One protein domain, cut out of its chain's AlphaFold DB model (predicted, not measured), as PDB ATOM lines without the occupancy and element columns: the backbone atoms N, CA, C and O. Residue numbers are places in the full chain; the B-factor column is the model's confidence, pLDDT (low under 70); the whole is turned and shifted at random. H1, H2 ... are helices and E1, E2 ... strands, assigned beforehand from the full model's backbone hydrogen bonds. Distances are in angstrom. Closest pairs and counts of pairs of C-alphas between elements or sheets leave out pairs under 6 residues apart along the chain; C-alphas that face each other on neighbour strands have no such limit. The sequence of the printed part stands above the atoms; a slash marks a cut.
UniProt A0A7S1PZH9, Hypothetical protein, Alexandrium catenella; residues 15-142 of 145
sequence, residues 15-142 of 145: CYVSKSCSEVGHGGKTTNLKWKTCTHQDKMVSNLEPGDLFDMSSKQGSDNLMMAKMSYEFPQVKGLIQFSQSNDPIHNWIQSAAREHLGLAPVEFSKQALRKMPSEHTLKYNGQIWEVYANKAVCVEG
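AT A GLANCE: This is residues 15 to 142 of the 145 residues of the protein "Hypothetical protein" of Alexandrium catenella (UniProt A0A7S1PZH9). A small antiparallel sheet of three strands, E3, E4 and E5, has H1 and H2 over one face and the short H3 over the other; beyond H2 is a small hairpin, E1 and E2, with its long loop. From H3 a wide open loop swings away to H4 and back through H5 to E3, with residues 84 to 90 and 108 to 116 standing free. The printed part has 128 residues, with five named helices and five named strands in the order E1 E2 H1 H2 H3 H4 H5 E3 E4 E5, of mixed class. The whole is loose, with a radius of gyration of the C-alphas of 18.0 A and spans of 51 by 35 by 24 A.

IN THESE COORDINATES: E3 is residues 122 to 125, E4 128 to 133, 16.2 A long, and E5 136 to 141, 15.8 A long, ending at C-alpha 141 (-24.752, -20.548, 38.628). H1 is residues 50 to 60, 15.2 A long, H2 64 to 71, 10.4 A, and H3 74 to 77. E1, residues 15 to 17, begins at C-alpha 15 (-1.434, -32.876, 30.469); E2 is residues 34 to 37. H4, residues 89 to 102, is 19.4 A long and begins at C-alpha 89 (-7.636, -12.290, 7.438); H5 is residues 111 to 114.

HOW THE PARTS SIT: E3, E4 and E5 form a meander, each strand the antiparallel neighbour of the one before; N 123 and O 130 are 2.9 A apart, N 131 and O 138 2.8 A. H1 is on the sheet at a height of 10.1 A, along the strands, at 12 degrees to E5 on the local plane. H2, on the same face at a height of 9.8 A, lies over E4 and only just stands up from the sheet, rising 41 degrees. H1 and H2 touch, opposite ways at a steep tilt of 61 degrees; their closest C-alphas, of Phe 54 and Asn 64, are 6.1 A apart. H3 is on the opposite face, with the C-alphas of Gln 76 and Lys 124, the closest of H3 and E3, 4.9 A apart. In the hairpin E1 and E2, N 15 and O 36 are 2.8 A apart; E1 and H2 are near each other, with 5 pairs of C-alphas within 10 A. H4 is apart from H3 and H5. In H1, H2 and H4 every O i to N i+4 pair is within hydrogen-bond range; H3 and H5 are too short for one.

THE WHOLE: The C-alphas farthest apart, of Ser 22 and Gly 103, are 52.1 A apart. The printed part has no cut. The links E1 to E2, E2 to H1 and H3 to H4 are long. Mean pLDDT of the printed part is 78.3; residues 82 to 92, 94 to 99 and 101 to 120 are under 70.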
ATOM      1  N   CYS A  15      -1.622 -33.224  29.073       80.69
ATOM      2  CA  CYS A  15      -1.434 -32.876  30.469       80.69
ATOM      3  C   CYS A  15      -0.689 -31.556  30.551       80.69
ATOM      4  O   CYS A  15       0.330 -31.349  29.887       80.69
ATOM      5  N   TYR A  16      -1.195 -30.675  31.402       81.19
ATOM      6  CA  TYR A  16      -0.466 -29.486  31.785       81.19
ATOM      7  C   TYR A  16       0.783 -29.879  32.581       81.19
ATOM      8  O   TYR A  16       0.737 -30.780  33.420       81.19
ATOM      9  N   VAL A  17       1.890 -29.178  32.348       84.25
ATOM     10  CA  VAL A  17       3.087 -29.259  33.189       84.25
ATOM     11  C   VAL A  17       3.494 -27.866  33.635       84.25
ATOM     12  O   VAL A  17       3.417 -26.905  32.871       84.25
ATOM     13  N   SER A  18       3.935 -27.771  34.893       79.62
ATOM     14  CA  SER A  18       4.415 -26.519  35.476       79.62
ATOM     15  C   SER A  18       5.434 -25.846  34.561       79.62
ATOM     16  O   SER A  18       6.285 -26.503  33.953       79.62
ATOM     17  N   LYS A  19       5.421 -24.512  34.533       81.25
ATOM     18  CA  LYS A  19       6.452 -23.711  33.856       81.25
ATOM     19  C   LYS A  19       7.869 -24.092  34.306       81.25
ATOM     20  O   LYS A  19       8.797 -24.005  33.499       81.25
ATOM     21  N   SER A  20       8.030 -24.561  35.546       82.44
ATOM     22  CA  SER A  20       9.311 -25.013  36.101       82.44
ATOM     23  C   SER A  20       9.789 -26.378  35.586       82.44
ATOM     24  O   SER A  20      10.963 -26.690  35.755       82.44
ATOM     25  N   CYS A  21       8.950 -27.181  34.920       82.56
ATOM     26  CA  CYS A  21       9.375 -28.469  34.367       82.56
ATOM     27  C   CYS A  21      10.379 -28.258  33.220       82.56
ATOM     28  O   CYS A  21      10.056 -27.630  32.206       82.56
ATOM     29  N   SER A  22      11.602 -28.763  33.373       83.56
ATOM     30  CA  SER A  22      12.646 -28.745  32.336       83.56
ATOM     31  C   SER A  22      12.370 -29.762  31.227       83.56
ATOM     32  O   SER A  22      12.607 -29.471  30.056       83.56
ATOM     33  N   GLU A  23      11.802 -30.912  31.585       82.69
ATOM     34  CA  GLU A  23      11.493 -32.014  30.677       82.69
ATOM     35  C   GLU A  23       9.987 -32.093  30.415       82.69
ATOM     36  O   GLU A  23       9.181 -32.241  31.333       82.69
ATOM     37  N   VAL A  24       9.598 -31.987  29.142       84.56
ATOM     38  CA  VAL A  24       8.190 -32.046  28.708       84.56
ATOM     39  C   VAL A  24       7.872 -33.303  27.888       84.56
ATOM     40  O   VAL A  24       6.774 -33.420  27.357       84.56
ATOM     41  N   GLY A  25       8.801 -34.266  27.802       83.00
ATOM     42  CA  GLY A  25       8.613 -35.529  27.074       83.00
ATOM     43  C   GLY A  25       8.091 -35.320  25.646       83.00
ATOM     44  O   GLY A  25       8.603 -34.479  24.909       83.00
ATOM     45  N   HIS A  26       7.025 -36.039  25.272       82.75
ATOM     46  CA  HIS A  26       6.300 -35.877  23.997       82.75
ATOM     47  C   HIS A  26       5.368 -34.647  23.989       82.75
ATOM     48  O   HIS A  26       4.198 -34.730  23.621       82.75
ATOM     49  N   GLY A  27       5.876 -33.517  24.467       84.75
ATOM     50  CA  GLY A  27       5.130 -32.298  24.742       84.75
ATOM     51  C   GLY A  27       5.586 -31.079  23.953       84.75
ATOM     52  O   GLY A  27       6.451 -31.156  23.086       84.75
ATOM     53  N   GLY A  28       5.002 -29.930  24.279       84.06
ATOM     54  CA  GLY A  28       5.355 -28.639  23.702       84.06
ATOM     55  C   GLY A  28       5.430 -27.536  24.754       84.06
ATOM     56  O   GLY A  28       5.060 -27.714  25.917       84.06
ATOM     57  N   LYS A  29       5.950 -26.379  24.340       84.81
ATOM     58  CA  LYS A  29       6.013 -25.174  25.169       84.81
ATOM     59  C   LYS A  29       5.620 -23.939  24.366       84.81
ATOM     60  O   LYS A  29       6.010 -23.799  23.211       84.81
ATOM     61  N   THR A  30       4.893 -23.033  25.003       77.62
ATOM     62  CA  THR A  30       4.752 -21.630  24.609       77.62
ATOM     63  C   THR A  30       5.483 -20.757  25.630       77.62
ATOM     64  O   THR A  30       6.065 -21.261  26.593       77.62
ATOM     65  N   THR A  31       5.437 -19.436  25.453       78.56
ATOM     66  CA  THR A  31       5.974 -18.464  26.418       78.56
ATOM     67  C   THR A  31       5.426 -18.676  27.833       78.56
ATOM     68  O   THR A  31       6.158 -18.524  28.805       78.56
ATOM     69  N   ASN A  32       4.154 -19.073  27.951       73.06
ATOM     70  CA  ASN A  32       3.428 -19.097  29.225       73.06
ATOM     71  C   ASN A  32       2.878 -20.478  29.607       73.06
ATOM     72  O   ASN A  32       2.239 -20.610  30.651       73.06
ATOM     73  N   LEU A  33       3.096 -21.500  28.781       79.38
ATOM     74  CA  LEU A  33       2.514 -22.822  28.972       79.38
ATOM     75  C   LEU A  33       3.517 -23.900  28.591       79.38
ATOM     76  O   LEU A  33       4.185 -23.794  27.566       79.38
ATOM     77  N   LYS A  34       3.574 -24.972  29.368       87.19
ATOM     78  CA  LYS A  34       4.201 -26.222  28.953       87.19
ATOM     79  C   LYS A  34       3.141 -27.314  29.028       87.19
ATOM     80  O   LYS A  34       2.310 -27.318  29.934       87.19
ATOM     81  N   TRP A  35       3.158 -28.230  28.076       86.25
ATOM     82  CA  TRP A  35       2.253 -29.373  28.059       86.25
ATOM     83  C   TRP A  35       3.005 -30.617  27.620       86.25
ATOM     84  O   TRP A  35       3.997 -30.521  26.904       86.25
ATOM     85  N   LYS A  36       2.521 -31.785  28.032       87.94
ATOM     86  CA  LYS A  36       3.024 -33.093  27.608       87.94
ATOM     87  C   LYS A  36       1.872 -34.030  27.284       87.94
ATOM     88  O   LYS A  36       0.744 -33.794  27.712       87.94
ATOM     89  N   THR A  37       2.148 -35.110  26.570       85.25
ATOM     90  CA  THR A  37       1.223 -36.245  26.519       85.25
ATOM     91  C   THR A  37       1.080 -36.848  27.914       85.25
ATOM     92  O   THR A  37       2.084 -37.156  28.559       85.25
ATOM     93  N   CYS A  38      -0.156 -36.998  28.388       81.56
ATOM     94  CA  CYS A  38      -0.438 -37.674  29.646       81.56
ATOM     95  C   CYS A  38      -0.042 -39.148  29.570       81.56
ATOM     96  O   CYS A  38      -0.372 -39.851  28.613       81.56
ATOM     97  N   THR A  39       0.585 -39.631  30.632       81.88
ATOM     98  CA  THR A  39       0.662 -41.055  30.957       81.88
ATOM     99  C   THR A  39      -0.517 -41.450  31.851       81.88
ATOM    100  O   THR A  39      -1.242 -40.593  32.355       81.88
ATOM    101  N   HIS A  40      -0.701 -42.747  32.106       78.00
ATOM    102  CA  HIS A  40      -1.732 -43.234  33.034       78.00
ATOM    103  C   HIS A  40      -1.558 -42.738  34.480       78.00
ATOM    104  O   HIS A  40      -2.503 -42.813  35.260       78.00
ATOM    105  N   GLN A  41      -0.369 -42.253  34.839       76.56
ATOM    106  CA  GLN A  41      -0.071 -41.722  36.169       76.56
ATOM    107  C   GLN A  41      -0.364 -40.221  36.280       76.56
ATOM    108  O   GLN A  41      -0.429 -39.688  37.386       76.56
ATOM    109  N   ASP A  42      -0.531 -39.526  35.153       78.56
ATOM    110  CA  ASP A  42      -0.734 -38.085  35.150       78.56
ATOM    111  C   ASP A  42      -2.212 -37.735  35.375       78.56
ATOM    112  O   ASP A  42      -3.115 -38.306  34.756       78.56
ATOM    113  N   LYS A  43      -2.469 -36.739  36.232       77.94
ATOM    114  CA  LYS A  43      -3.818 -36.187  36.392       77.94
ATOM    115  C   LYS A  43      -4.171 -35.399  35.130       77.94
ATOM    116  O   LYS A  43      -3.591 -34.348  34.860       77.94
ATOM    117  N   MET A  44      -5.116 -35.914  34.350       82.94
ATOM    118  CA  MET A  44      -5.586 -35.241  33.140       82.94
ATOM    119  C   MET A  44      -6.314 -33.948  33.507       82.94
ATOM    120  O   MET A  44      -7.227 -33.961  34.333       82.94
ATOM    121  N   VAL A  45      -5.956 -32.845  32.850       84.88
ATOM    122  CA  VAL A  45      -6.631 -31.552  33.056       84.88
ATOM    123  C   VAL A  45      -8.101 -31.593  32.650       84.88
ATOM    124  O   VAL A  45      -8.920 -30.911  33.253       84.88
ATOM    125  N   SER A  46      -8.457 -32.474  31.713       85.12
ATOM    126  CA  SER A  46      -9.844 -32.721  31.309       85.12
ATOM    127  C   SER A  46     -10.726 -33.317  32.402       85.12
ATOM    128  O   SER A  46     -11.949 -33.269  32.296       85.12
ATOM    129  N   ASN A  47     -10.119 -33.890  33.442       88.12
ATOM    130  CA  ASN A  47     -10.836 -34.502  34.557       88.12
ATOM    131  C   ASN A  47     -10.951 -33.555  35.759       88.12
ATOM    132  O   ASN A  47     -11.502 -33.952  36.782       88.12
ATOM    133  N   LEU A  48     -10.392 -32.342  35.677       89.50
ATOM    134  CA  LEU A  48     -10.511 -31.350  36.738       89.50
ATOM    135  C   LEU A  48     -11.869 -30.658  36.664       89.50
ATOM    136  O   LEU A  48     -12.323 -30.257  35.587       89.50
ATOM    137  N   GLU A  49     -12.486 -30.468  37.826       93.56
ATOM    138  CA  GLU A  49     -13.617 -29.555  37.939       93.56
ATOM    139  C   GLU A  49     -13.151 -28.110  37.692       93.56
ATOM    140  O   GLU A  49     -11.982 -27.794  37.939       93.56
ATOM    141  N   PRO A  50     -14.031 -27.211  37.216       93.25
ATOM    142  CA  PRO A  50     -13.635 -25.847  36.877       93.25
ATOM    143  C   PRO A  50     -12.968 -25.098  38.035       93.25
ATOM    144  O   PRO A  50     -11.981 -24.403  37.817       93.25
ATOM    145  N   GLY A  51     -13.453 -25.285  39.269       92.94
ATOM    146  CA  GLY A  51     -12.848 -24.686  40.462       92.94
ATOM    147  C   GLY A  51     -11.382 -25.090  40.641       92.94
ATOM    148  O   GLY A  51     -10.512 -24.224  40.715       92.94
ATOM    149  N   ASP A  52     -11.101 -26.395  40.611       93.56
ATOM    150  CA  ASP A  52      -9.740 -26.936  40.702       93.56
ATOM    151  C   ASP A  52      -8.860 -26.487  39.527       93.56
ATOM    152  O   ASP A  52      -7.683 -26.163  39.702       93.56
ATOM    153  N   LEU A  53      -9.422 -26.471  38.313       92.56
ATOM    154  CA  LEU A  53      -8.708 -26.067  37.104       92.56
ATOM    155  C   LEU A  53      -8.250 -24.607  37.196       92.56
ATOM    156  O   LEU A  53      -7.100 -24.298  36.873       92.56
ATOM    157  N   PHE A  54      -9.139 -23.710  37.623       93.94
ATOM    158  CA  PHE A  54      -8.844 -22.284  37.702       93.94
ATOM    159  C   PHE A  54      -7.976 -21.929  38.908       93.94
ATOM    160  O   PHE A  54      -7.091 -21.091  38.761       93.94
ATOM    161  N   ASP A  55      -8.125 -22.609  40.046       93.12
ATOM    162  CA  ASP A  55      -7.185 -22.482  41.167       93.12
ATOM    163  C   ASP A  55      -5.764 -22.904  40.752       93.12
ATOM    164  O   ASP A  55      -4.791 -22.175  40.975       93.12
ATOM    165  N   MET A  56      -5.636 -24.036  40.049       89.38
ATOM    166  CA  MET A  56      -4.359 -24.490  39.493       89.38
ATOM    167  C   MET A  56      -3.777 -23.470  38.502       89.38
ATOM    168  O   MET A  56      -2.596 -23.123  38.594       89.38
ATOM    169  N   SER A  57      -4.604 -22.966  37.584       89.75
ATOM    170  CA  SER A  57      -4.213 -21.961  36.592       89.75
ATOM    171  C   SER A  57      -3.721 -20.668  37.255       89.75
ATOM    172  O   SER A  57      -2.643 -20.176  36.916       89.75
ATOM    173  N   SER A  58      -4.436 -20.163  38.265       89.81
ATOM    174  CA  SER A  58      -4.039 -18.982  39.039       89.81
ATOM    175  C   SER A  58      -2.706 -19.183  39.760       89.81
ATOM    176  O   SER A  58      -1.822 -18.334  39.644       89.81
ATOM    177  N   LYS A  59      -2.507 -20.326  40.431       89.56
ATOM    178  CA  LYS A  59      -1.239 -20.658  41.112       89.56
ATOM    179  C   LYS A  59      -0.045 -20.712  40.158       89.56
ATOM    180  O   LYS A  59       1.079 -20.417  40.552       89.56
ATOM    181  N   GLN A  60      -0.279 -21.082  38.902       86.25
ATOM    182  CA  GLN A  60       0.762 -21.220  37.881       86.25
ATOM    183  C   GLN A  60       0.909 -19.973  36.987       86.25
ATOM    184  O   GLN A  60       1.797 -19.909  36.122       86.25
ATOM    185  N   GLY A  61       0.054 -18.964  37.183       87.00
ATOM    186  CA  GLY A  61      -0.029 -17.782  36.329       87.00
ATOM    187  C   GLY A  61      -0.327 -18.145  34.872       87.00
ATOM    188  O   GLY A  61       0.327 -17.634  33.959       87.00
ATOM    189  N   SER A  62      -1.211 -19.114  34.660       86.88
ATOM    190  CA  SER A  62      -1.693 -19.529  33.346       86.88
ATOM    191  C   SER A  62      -2.991 -18.797  32.993       86.88
ATOM    192  O   SER A  62      -3.679 -18.258  33.856       86.88
ATOM    193  N   ASP A  63      -3.283 -18.714  31.696       89.25
ATOM    194  CA  ASP A  63      -4.486 -18.055  31.192       89.25
ATOM    195  C   ASP A  63      -5.694 -18.990  31.359       89.25
ATOM    196  O   ASP A  63      -5.714 -20.091  30.802       89.25
ATOM    197  N   ASN A  64      -6.704 -18.560  32.121       91.06
ATOM    198  CA  ASN A  64      -7.869 -19.394  32.431       91.06
ATOM    199  C   ASN A  64      -8.703 -19.729  31.184       91.06
ATOM    200  O   ASN A  64      -9.244 -20.833  31.092       91.06
ATOM    201  N   LEU A  65      -8.792 -18.819  30.204       90.25
ATOM    202  CA  LEU A  65      -9.500 -19.070  28.946       90.25
ATOM    203  C   LEU A  65      -8.802 -20.171  28.153       90.25
ATOM    204  O   LEU A  65      -9.459 -21.088  27.654       90.25
ATOM    205  N   MET A  66      -7.476 -20.101  28.049       85.94
ATOM    206  CA  MET A  66      -6.679 -21.134  27.394       85.94
ATOM    207  C   MET A  66      -6.807 -22.471  28.132       85.94
ATOM    208  O   MET A  66      -7.057 -23.495  27.500       85.94
ATOM    209  N   MET A  67      -6.700 -22.472  29.464       88.56
ATOM    210  CA  MET A  67      -6.822 -23.692  30.267       88.56
ATOM    211  C   MET A  67      -8.185 -24.363  30.089       88.56
ATOM    212  O   MET A  67      -8.239 -25.572  29.866       88.56
ATOM    213  N   ALA A  68      -9.279 -23.597  30.101       91.12
ATOM    214  CA  ALA A  68     -10.616 -24.133  29.864       91.12
ATOM    215  C   ALA A  68     -10.759 -24.720  28.450       91.12
ATOM    216  O   ALA A  68     -11.228 -25.848  28.305       91.12
ATOM    217  N   LYS A  69     -10.297 -24.001  27.413       87.62
ATOM    218  CA  LYS A  69     -10.344 -24.454  26.006       87.62
ATOM    219  C   LYS A  69      -9.575 -25.754  25.765       87.62
ATOM    220  O   LYS A  69      -9.967 -26.536  24.907       87.62
ATOM    221  N   MET A  70      -8.491 -25.970  26.506       84.12
ATOM    222  CA  MET A  70      -7.663 -27.175  26.398       84.12
ATOM    223  C   MET A  70      -8.195 -28.352  27.223       84.12
ATOM    224  O   MET A  70      -7.834 -29.494  26.945       84.12
ATOM    225  N   SER A  71      -9.019 -28.085  28.238       88.38
ATOM    226  CA  SER A  71      -9.467 -29.100  29.199       88.38
ATOM    227  C   SER A  71     -10.847 -29.663  28.868       88.38
ATOM    228  O   SER A  71     -11.093 -30.845  29.091       88.38
ATOM    229  N   TYR A  72     -11.744 -28.853  28.310       89.38
ATOM    230  CA  TYR A  72     -13.152 -29.218  28.143       89.38
ATOM    231  C   TYR A  72     -13.561 -29.375  26.675       89.38
ATOM    232  O   TYR A  72     -12.940 -28.833  25.761       89.38
ATOM    233  N   GLU A  73     -14.638 -30.126  26.438       87.56
ATOM    234  CA  GLU A  73     -15.160 -30.353  25.095       87.56
ATOM    235  C   GLU A  73     -15.805 -29.090  24.512       87.56
ATOM    236  O   GLU A  73     -16.352 -28.240  25.220       87.56
ATOM    237  N   PHE A  74     -15.828 -29.003  23.180       82.50
ATOM    238  CA  PHE A  74     -16.374 -27.854  22.453       82.50
ATOM    239  C   PHE A  74     -17.775 -27.404  22.921       82.50
ATOM    240  O   PHE A  74     -17.961 -26.201  23.103       82.50
ATOM    241  N   PRO A  75     -18.763 -28.289  23.187       86.81
ATOM    242  CA  PRO A  75     -20.078 -27.852  23.664       86.81
ATOM    243  C   PRO A  75     -20.046 -27.076  24.988       86.81
ATOM    244  O   PRO A  75     -20.918 -26.235  25.209       86.81
ATOM    245  N   GLN A  76     -19.054 -27.352  25.840       86.50
ATOM    246  CA  GLN A  76     -18.871 -26.749  27.162       86.50
ATOM    247  C   GLN A  76     -18.195 -25.377  27.060       86.50
ATOM    248  O   GLN A  76     -18.576 -24.453  27.778       86.50
ATOM    249  N   VAL A  77     -17.235 -25.232  26.139       87.62
ATOM    250  CA  VAL A  77     -16.411 -24.018  25.964       87.62
ATOM    251  C   VAL A  77     -16.823 -23.145  24.787       87.62
ATOM    252  O   VAL A  77     -16.175 -22.137  24.528       87.62
ATOM    253  N   LYS A  78     -17.885 -23.489  24.052       82.62
ATOM    254  CA  LYS A  78     -18.333 -22.703  22.889       82.62
ATOM    255  C   LYS A  78     -18.579 -21.226  23.214       82.62
ATOM    256  O   LYS A  78     -18.389 -20.390  22.343       82.62
ATOM    257  N   GLY A  79     -18.964 -20.915  24.455       80.44
ATOM    258  CA  GLY A  79     -19.135 -19.545  24.938       80.44
ATOM    259  C   GLY A  79     -17.819 -18.801  25.172       80.44
ATOM    260  O   GLY A  79     -17.842 -17.584  25.198       80.44
ATOM    261  N   LEU A  80     -16.688 -19.505  25.300       81.75
ATOM    262  CA  LEU A  80     -15.336 -18.945  25.480       81.75
ATOM    263  C   LEU A  80     -14.605 -18.684  24.159       81.75
ATOM    264  O   LEU A  80     -13.522 -18.085  24.125       81.75
ATOM    265  N   ILE A  81     -15.117 -19.236  23.060       75.94
ATOM    266  CA  ILE A  81     -14.531 -19.051  21.741       75.94
ATOM    267  C   ILE A  81     -15.061 -17.724  21.225       75.94
ATOM    268  O   ILE A  81     -16.108 -17.657  20.588       75.94
ATOM    269  N   GLN A  82     -14.313 -16.662  21.516       67.94
ATOM    270  CA  GLN A  82     -14.437 -15.422  20.774       67.94
ATOM    271  C   GLN A  82     -14.131 -15.745  19.313       67.94
ATOM    272  O   GLN A  82     -12.972 -15.887  18.916       67.94
ATOM    273  N   PHE A  83     -15.177 -15.881  18.504       58.22
ATOM    274  CA  PHE A  83     -15.050 -15.605  17.086       58.22
ATOM    275  C   PHE A  83     -14.850 -14.106  17.009       58.22
ATOM    276  O   PHE A  83     -15.818 -13.351  16.973       58.22
ATOM    277  N   SER A  84     -13.591 -13.686  17.124       49.53
ATOM    278  CA  SER A  84     -13.243 -12.285  17.014       49.53
ATOM    279  C   SER A  84     -13.868 -11.763  15.726       49.53
ATOM    280  O   SER A  84     -13.481 -12.169  14.633       49.53
ATOM    281  N   GLN A  85     -14.857 -10.882  15.863       53.19
ATOM    282  CA  GLN A  85     -15.389 -10.097  14.752       53.19
ATOM    283  C   GLN A  85     -14.406  -8.997  14.332       53.19
ATOM    284  O   GLN A  85     -14.756  -8.110  13.558       53.19
ATOM    285  N   SER A  86     -13.181  -8.997  14.866       52.06
ATOM    286  CA  SER A  86     -12.129  -8.151  14.335       52.06
ATOM    287  C   SER A  86     -11.625  -8.750  13.030       52.06
ATOM    288  O   SER A  86     -11.666  -9.961  12.857       52.06
ATOM    289  N   ASN A  87     -11.201  -7.868  12.129       55.16
ATOM    290  CA  ASN A  87     -10.590  -8.059  10.809       55.16
ATOM    291  C   ASN A  87      -9.478  -9.133  10.721       55.16
ATOM    292  O   ASN A  87      -8.377  -8.851  10.249       55.16
ATOM    293  N   ASP A  88      -9.733 -10.355  11.168       57.38
ATOM    294  CA  ASP A  88      -8.855 -11.492  11.006       57.38
ATOM    295  C   ASP A  88      -8.884 -11.853   9.514       57.38
ATOM    296  O   ASP A  88      -9.965 -12.107   8.962       57.38
ATOM    297  N   PRO A  89      -7.728 -11.861   8.827       59.44
ATOM    298  CA  PRO A  89      -7.636 -12.290   7.438       59.44
ATOM    299  C   PRO A  89      -8.311 -13.644   7.196       59.44
ATOM    300  O   PRO A  89      -8.878 -13.855   6.127       59.44
ATOM    301  N   ILE A  90      -8.323 -14.529   8.200       54.53
ATOM    302  CA  ILE A  90      -8.993 -15.830   8.143       54.53
ATOM    303  C   ILE A  90     -10.516 -15.661   8.114       54.53
ATOM    304  O   ILE A  90     -11.186 -16.320   7.322       54.53
ATOM    305  N   HIS A  91     -11.082 -14.754   8.917       61.62
ATOM    306  CA  HIS A  91     -12.521 -14.476   8.905       61.62
ATOM    307  C   HIS A  91     -12.958 -13.869   7.566       61.62
ATOM    308  O   HIS A  91     -13.942 -14.310   6.971       61.62
ATOM    309  N   ASN A  92     -12.177 -12.917   7.051       65.19
ATOM    310  CA  ASN A  92     -12.429 -12.299   5.751       65.19
ATOM    311  C   ASN A  92     -12.305 -13.314   4.605       65.19
ATOM    312  O   ASN A  92     -13.127 -13.308   3.687       65.19
ATOM    313  N   TRP A  93     -11.332 -14.227   4.675       73.12
ATOM    314  CA  TRP A  93     -11.164 -15.296   3.694       73.12
ATOM    315  C   TRP A  93     -12.331 -16.291   3.722       73.12
ATOM    316  O   TRP A  93     -12.895 -16.580   2.670       73.12
ATOM    317  N   ILE A  94     -12.765 -16.742   4.906       65.44
ATOM    318  CA  ILE A  94     -13.925 -17.641   5.049       65.44
ATOM    319  C   ILE A  94     -15.198 -16.978   4.505       65.44
ATOM    320  O   ILE A  94     -15.948 -17.616   3.766       65.44
ATOM    321  N   GLN A  95     -15.434 -15.697   4.817       65.12
ATOM    322  CA  GLN A  95     -16.573 -14.965   4.258       65.12
ATOM    323  C   GLN A  95     -16.491 -14.838   2.729       65.12
ATOM    324  O   GLN A  95     -17.508 -14.976   2.051       65.12
ATOM    325  N   SER A  96     -15.299 -14.596   2.179       68.50
ATOM    326  CA  SER A  96     -15.095 -14.449   0.730       68.50
ATOM    327  C   SER A  96     -15.295 -15.777  -0.008       68.50
ATOM    328  O   SER A  96     -16.053 -15.834  -0.973       68.50
ATOM    329  N   ALA A  97     -14.722 -16.869   0.503       69.25
ATOM    330  CA  ALA A  97     -14.870 -18.207  -0.068       69.25
ATOM    331  C   ALA A  97     -16.325 -18.711  -0.018       69.25
ATOM    332  O   ALA A  97     -16.803 -19.347  -0.960       69.25
ATOM    333  N   ALA A  98     -17.065 -18.397   1.052       63.81
ATOM    334  CA  ALA A  98     -18.484 -18.732   1.157       63.81
ATOM    335  C   ALA A  98     -19.343 -17.993   0.112       63.81
ATOM    336  O   ALA A  98     -20.304 -18.571  -0.403       63.81
ATOM    337  N   ARG A  99     -18.993 -16.748  -0.240       67.50
ATOM    338  CA  ARG A  99     -19.684 -15.992  -1.299       67.50
ATOM    339  C   ARG A  99     -19.440 -16.594  -2.678       67.50
ATOM    340  O   ARG A  99     -20.396 -16.775  -3.425       67.50
ATOM    341  N   GLU A 100     -18.190 -16.923  -2.999       70.44
ATOM    342  CA  GLU A 100     -17.825 -17.426  -4.330       70.44
ATOM    343  C   GLU A 100     -18.343 -18.840  -4.603       70.44
ATOM    344  O   GLU A 100     -18.822 -19.115  -5.701       70.44
ATOM    345  N   HIS A 101     -18.273 -19.744  -3.623       68.69
ATOM    346  CA  HIS A 101     -18.587 -21.155  -3.867       68.69
ATOM    347  C   HIS A 101     -20.018 -21.558  -3.531       68.69
ATOM    348  O   HIS A 101     -20.524 -22.517  -4.108       68.69
ATOM    349  N   LEU A 102     -20.665 -20.864  -2.593       66.50
ATOM    350  CA  LEU A 102     -21.980 -21.270  -2.094       66.50
ATOM    351  C   LEU A 102     -23.092 -20.287  -2.471       66.50
ATOM    352  O   LEU A 102     -24.252 -20.561  -2.178       66.50
ATOM    353  N   GLY A 103     -22.762 -19.145  -3.092       65.25
ATOM    354  CA  GLY A 103     -23.740 -18.107  -3.438       65.25
ATOM    355  C   GLY A 103     -24.497 -17.566  -2.222       65.25
ATOM    356  O   GLY A 103     -25.579 -16.997  -2.364       65.25
ATOM    357  N   LEU A 104     -23.963 -17.772  -1.014       59.09
ATOM    358  CA  LEU A 104     -24.598 -17.325   0.214       59.09
ATOM    359  C   LEU A 104     -24.419 -15.811   0.308       59.09
ATOM    360  O   LEU A 104     -23.298 -15.305   0.403       59.09
ATOM    361  N   ALA A 105     -25.538 -15.085   0.275       55.00
ATOM    362  CA  ALA A 105     -25.551 -13.664   0.584       55.00
ATOM    363  C   ALA A 105     -24.919 -13.442   1.972       55.00
ATOM    364  O   ALA A 105     -25.068 -14.307   2.844       55.00
ATOM    365  N   PRO A 106     -24.209 -12.318   2.197       56.59
ATOM    366  CA  PRO A 106     -23.706 -11.990   3.521       56.59
ATOM    367  C   PRO A 106     -24.870 -12.074   4.499       56.59
ATOM    368  O   PRO A 106     -25.852 -11.346   4.368       56.59
ATOM    369  N   VAL A 107     -24.777 -13.010   5.441       55.78
ATOM    370  CA  VAL A 107     -25.719 -13.070   6.545       55.78
ATOM    371  C   VAL A 107     -25.509 -11.759   7.280       55.78
ATOM    372  O   VAL A 107     -24.486 -11.582   7.945       55.78
ATOM    373  N   GLU A 108     -26.427 -10.806   7.111       53.06
ATOM    374  CA  GLU A 108     -26.532  -9.695   8.040       53.06
ATOM    375  C   GLU A 108     -26.838 -10.333   9.389       53.06
ATOM    376  O   GLU A 108     -27.983 -10.637   9.726       53.06
ATOM    377  N   PHE A 109     -25.783 -10.613  10.152       50.12
ATOM    378  CA  PHE A 109     -25.890 -10.890  11.566       50.12
ATOM    379  C   PHE A 109     -26.493  -9.633  12.169       50.12
ATOM    380  O   PHE A 109     -25.794  -8.666  12.474       50.12
ATOM    381  N   SER A 110     -27.824  -9.609  12.245       48.94
ATOM    382  CA  SER A 110     -28.539  -8.461  12.759       48.94
ATOM    383  C   SER A 110     -27.968  -8.170  14.141       48.94
ATOM    384  O   SER A 110     -27.763  -9.071  14.963       48.94
ATOM    385  N   LYS A 111     -27.705  -6.895  14.428       52.53
ATOM    386  CA  LYS A 111     -27.243  -6.457  15.754       52.53
ATOM    387  C   LYS A 111     -28.168  -6.951  16.884       52.53
ATOM    388  O   LYS A 111     -27.765  -6.964  18.041       52.53
ATOM    389  N   GLN A 112     -29.398  -7.369  16.564       49.28
ATOM    390  CA  GLN A 112     -30.344  -8.005  17.482       49.28
ATOM    391  C   GLN A 112     -30.022  -9.476  17.796       49.28
ATOM    392  O   GLN A 112     -30.226  -9.881  18.939       49.28
ATOM    393  N   ALA A 113     -29.477 -10.261  16.861       50.25
ATOM    394  CA  ALA A 113     -29.013 -11.628  17.133       50.25
ATOM    395  C   ALA A 113     -27.777 -11.646  18.053       50.25
ATOM    396  O   ALA A 113     -27.646 -12.524  18.903       50.25
ATOM    397  N   LEU A 114     -26.930 -10.616  17.954       48.38
ATOM    398  CA  LEU A 114     -25.790 -10.378  18.846       48.38
ATOM    399  C   LEU A 114     -26.195 -10.093  20.305       48.38
ATOM    400  O   LEU A 114     -25.448 -10.419  21.218       48.38
ATOM    401  N   ARG A 115     -27.392  -9.544  20.559       49.16
ATOM    402  CA  ARG A 115     -27.850  -9.198  21.924       49.16
ATOM    403  C   ARG A 115     -28.328 -10.389  22.760       49.16
ATOM    404  O   ARG A 115     -28.503 -10.234  23.961       49.16
ATOM    405  N   LYS A 116     -28.578 -11.551  22.144       51.00
ATOM    406  CA  LYS A 116     -29.017 -12.776  22.842       51.00
ATOM    407  C   LYS A 116     -27.931 -13.847  22.931       51.00
ATOM    408  O   LYS A 116     -28.212 -14.948  23.402       51.00
ATOM    409  N   MET A 117     -26.715 -13.559  22.469       51.84
ATOM    410  CA  MET A 117     -25.621 -14.504  22.650       51.84
ATOM    411  C   MET A 117     -25.255 -14.568  24.138       51.84
ATOM    412  O   MET A 117     -25.263 -13.534  24.809       51.84
ATOM    413  N   PRO A 118     -24.992 -15.771  24.683       54.66
ATOM    414  CA  PRO A 118     -24.453 -15.892  26.032       54.66
ATOM    415  C   PRO A 118     -23.192 -15.031  26.132       54.66
ATOM    416  O   PRO A 118     -22.467 -14.912  25.141       54.66
ATOM    417  N   SER A 119     -22.949 -14.421  27.295       58.66
ATOM    418  CA  SER A 119     -21.747 -13.616  27.520       58.66
ATOM    419  C   SER A 119     -20.522 -14.399  27.026       58.66
ATOM    420  O   SER A 119     -20.406 -15.601  27.295       58.66
ATOM    421  N   GLU A 120     -19.658 -13.733  26.246       69.75
ATOM    422  CA  GLU A 120     -18.541 -14.285  25.437       69.75
ATOM    423  C   GLU A 120     -17.419 -14.970  26.249       69.75
ATOM    424  O   GLU A 120     -16.282 -15.126  25.804       69.75
ATOM    425  N   HIS A 121     -17.735 -15.363  27.474       86.06
ATOM    426  CA  HIS A 121     -16.835 -15.847  28.497       86.06
ATOM    427  C   HIS A 121     -17.516 -16.937  29.333       86.06
ATOM    428  O   HIS A 121     -17.151 -17.130  30.481       86.06
ATOM    429  N   THR A 122     -18.499 -17.669  28.797       90.00
ATOM    430  CA  THR A 122     -19.215 -18.702  29.570       90.00
ATOM    431  C   THR A 122     -18.699 -20.127  29.348       90.00
ATOM    432  O   THR A 122     -18.604 -20.607  28.216       90.00
ATOM    433  N   LEU A 123     -18.422 -20.826  30.453       90.56
ATOM    434  CA  LEU A 123     -18.153 -22.265  30.525       90.56
ATOM    435  C   LEU A 123     -19.329 -22.965  31.211       90.56
ATOM    436  O   LEU A 123     -19.738 -22.563  32.300       90.56
ATOM    437  N   LYS A 124     -19.848 -24.032  30.593       91.94
ATOM    438  CA  LYS A 124     -20.889 -24.889  31.185       91.94
ATOM    439  C   LYS A 124     -20.331 -26.266  31.516       91.94
ATOM    440  O   LYS A 124     -19.903 -26.979  30.610       91.94
ATOM    441  N   TYR A 125     -20.378 -26.660  32.785       91.81
ATOM    442  CA  TYR A 125     -19.829 -27.938  33.245       91.81
ATOM    443  C   TYR A 125     -20.673 -28.508  34.389       91.81
ATOM    444  O   TYR A 125     -20.870 -27.829  35.385       91.81
ATOM    445  N   ASN A 126     -21.190 -29.736  34.247       92.50
ATOM    446  CA  ASN A 126     -21.992 -30.432  35.270       92.50
ATOM    447  C   ASN A 126     -23.097 -29.577  35.932       92.50
ATOM    448  O   ASN A 126     -23.259 -29.585  37.146       92.50
ATOM    449  N   GLY A 127     -23.855 -28.817  35.135       92.00
ATOM    450  CA  GLY A 127     -24.921 -27.939  35.644       92.00
ATOM    451  C   GLY A 127     -24.436 -26.609  36.233       92.00
ATOM    452  O   GLY A 127     -25.260 -25.774  36.581       92.00
ATOM    453  N   GLN A 128     -23.124 -26.381  36.288       94.25
ATOM    454  CA  GLN A 128     -22.526 -25.110  36.681       94.25
ATOM    455  C   GLN A 128     -22.346 -24.194  35.473       94.25
ATOM    456  O   GLN A 128     -22.047 -24.657  34.361       94.25
ATOM    457  N   ILE A 129     -22.451 -22.887  35.708       93.19
ATOM    458  CA  ILE A 129     -22.090 -21.850  34.741       93.19
ATOM    459  C   ILE A 129     -21.003 -20.974  35.347       93.19
ATOM    460  O   ILE A 129     -21.134 -20.477  36.465       93.19
ATOM    461  N   TRP A 130     -19.936 -20.779  34.582       94.12
ATOM    462  CA  TRP A 130     -18.782 -19.977  34.961       94.12
ATOM    463  C   TRP A 130     -18.554 -18.862  33.953       94.12
ATOM    464  O   TRP A 130     -18.580 -19.117  32.751       94.12
ATOM    465  N   GLU A 131     -18.269 -17.658  34.437       93.19
ATOM    466  CA  GLU A 131     -17.694 -16.570  33.650       93.19
ATOM    467  C   GLU A 131     -16.165 -16.614  33.754       93.19
ATOM    468  O   GLU A 131     -15.594 -16.504  34.841       93.19
ATOM    469  N   VAL A 132     -15.494 -16.812  32.622       91.25
ATOM    470  CA  VAL A 132     -14.062 -17.096  32.513       91.25
ATOM    471  C   VAL A 132     -13.385 -16.004  31.693       91.25
ATOM    472  O   VAL A 132     -13.582 -15.885  30.489       91.25
ATOM    473  N   TYR A 133     -12.526 -15.242  32.349       89.38
ATOM    474  CA  TYR A 133     -11.635 -14.239  31.776       89.38
ATOM    475  C   TYR A 133     -10.189 -14.719  31.889       89.38
ATOM    476  O   TYR A 133      -9.893 -15.596  32.696       89.38
ATOM    477  N   ALA A 134      -9.260 -14.107  31.152       85.00
ATOM    478  CA  ALA A 134      -7.846 -14.506  31.139       85.00
ATOM    479  C   ALA A 134      -7.235 -14.690  32.545       85.00
ATOM    480  O   ALA A 134      -6.536 -15.667  32.802       85.00
ATOM    481  N   ASN A 135      -7.542 -13.781  33.474       86.94
ATOM    482  CA  ASN A 135      -6.978 -13.728  34.826       86.94
ATOM    483  C   ASN A 135      -7.987 -14.025  35.948       86.94
ATOM    484  O   ASN A 135      -7.629 -13.944  37.122       86.94
ATOM    485  N   LYS A 136      -9.249 -14.318  35.621       90.31
ATOM    486  CA  LYS A 136     -10.319 -14.485  36.612       90.31
ATOM    487  C   LYS A 136     -11.334 -15.503  36.126       90.31
ATOM    488  O   LYS A 136     -11.731 -15.450  34.973       90.31
ATOM    489  N   ALA A 137     -11.789 -16.386  36.999       93.00
ATOM    490  CA  ALA A 137     -12.953 -17.218  36.738       93.00
ATOM    491  C   ALA A 137     -13.918 -17.099  37.916       93.00
ATOM    492  O   ALA A 137     -13.488 -17.106  39.069       93.00
ATOM    493  N   VAL A 138     -15.203 -16.933  37.627       94.19
ATOM    494  CA  VAL A 138     -16.253 -16.764  38.633       94.19
ATOM    495  C   VAL A 138     -17.373 -17.733  38.318       94.19
ATOM    496  O   VAL A 138     -17.903 -17.723  37.211       94.19
ATOM    497  N   CYS A 139     -17.742 -18.559  39.287       95.12
ATOM    498  CA  CYS A 139     -18.955 -19.346  39.178       95.12
ATOM    499  C   CYS A 139     -20.165 -18.425  39.381       95.12
ATOM    500  O   CYS A 139     -20.226 -17.695  40.371       95.12
ATOM    501  N   VAL A 140     -21.097 -18.435  38.430       95.25
ATOM    502  CA  VAL A 140     -22.295 -17.581  38.439       95.25
ATOM    503  C   VAL A 140     -23.582 -18.368  38.687       95.25
ATOM    504  O   VAL A 140     -24.557 -17.794  39.160       95.25
ATOM    505  N   GLU A 141     -23.592 -19.676  38.412       95.31
ATOM    506  CA  GLU A 141     -24.752 -20.548  38.628       95.31
ATOM    507  C   GLU A 141     -24.303 -21.965  39.017       95.31
ATOM    508  O   GLU A 141     -23.326 -22.475  38.468       95.31
ATOM    509  N   GLY A 142     -25.022 -22.608  39.948       94.56
ATOM    510  CA  GLY A 142     -24.772 -24.000  40.356       94.56
ATOM    511  C   GLY A 142     -23.516 -24.219  41.213       94.56
ATOM    512  O   GLY A 142     -22.982 -25.325  41.244       94.56
TER     513      GLY A 142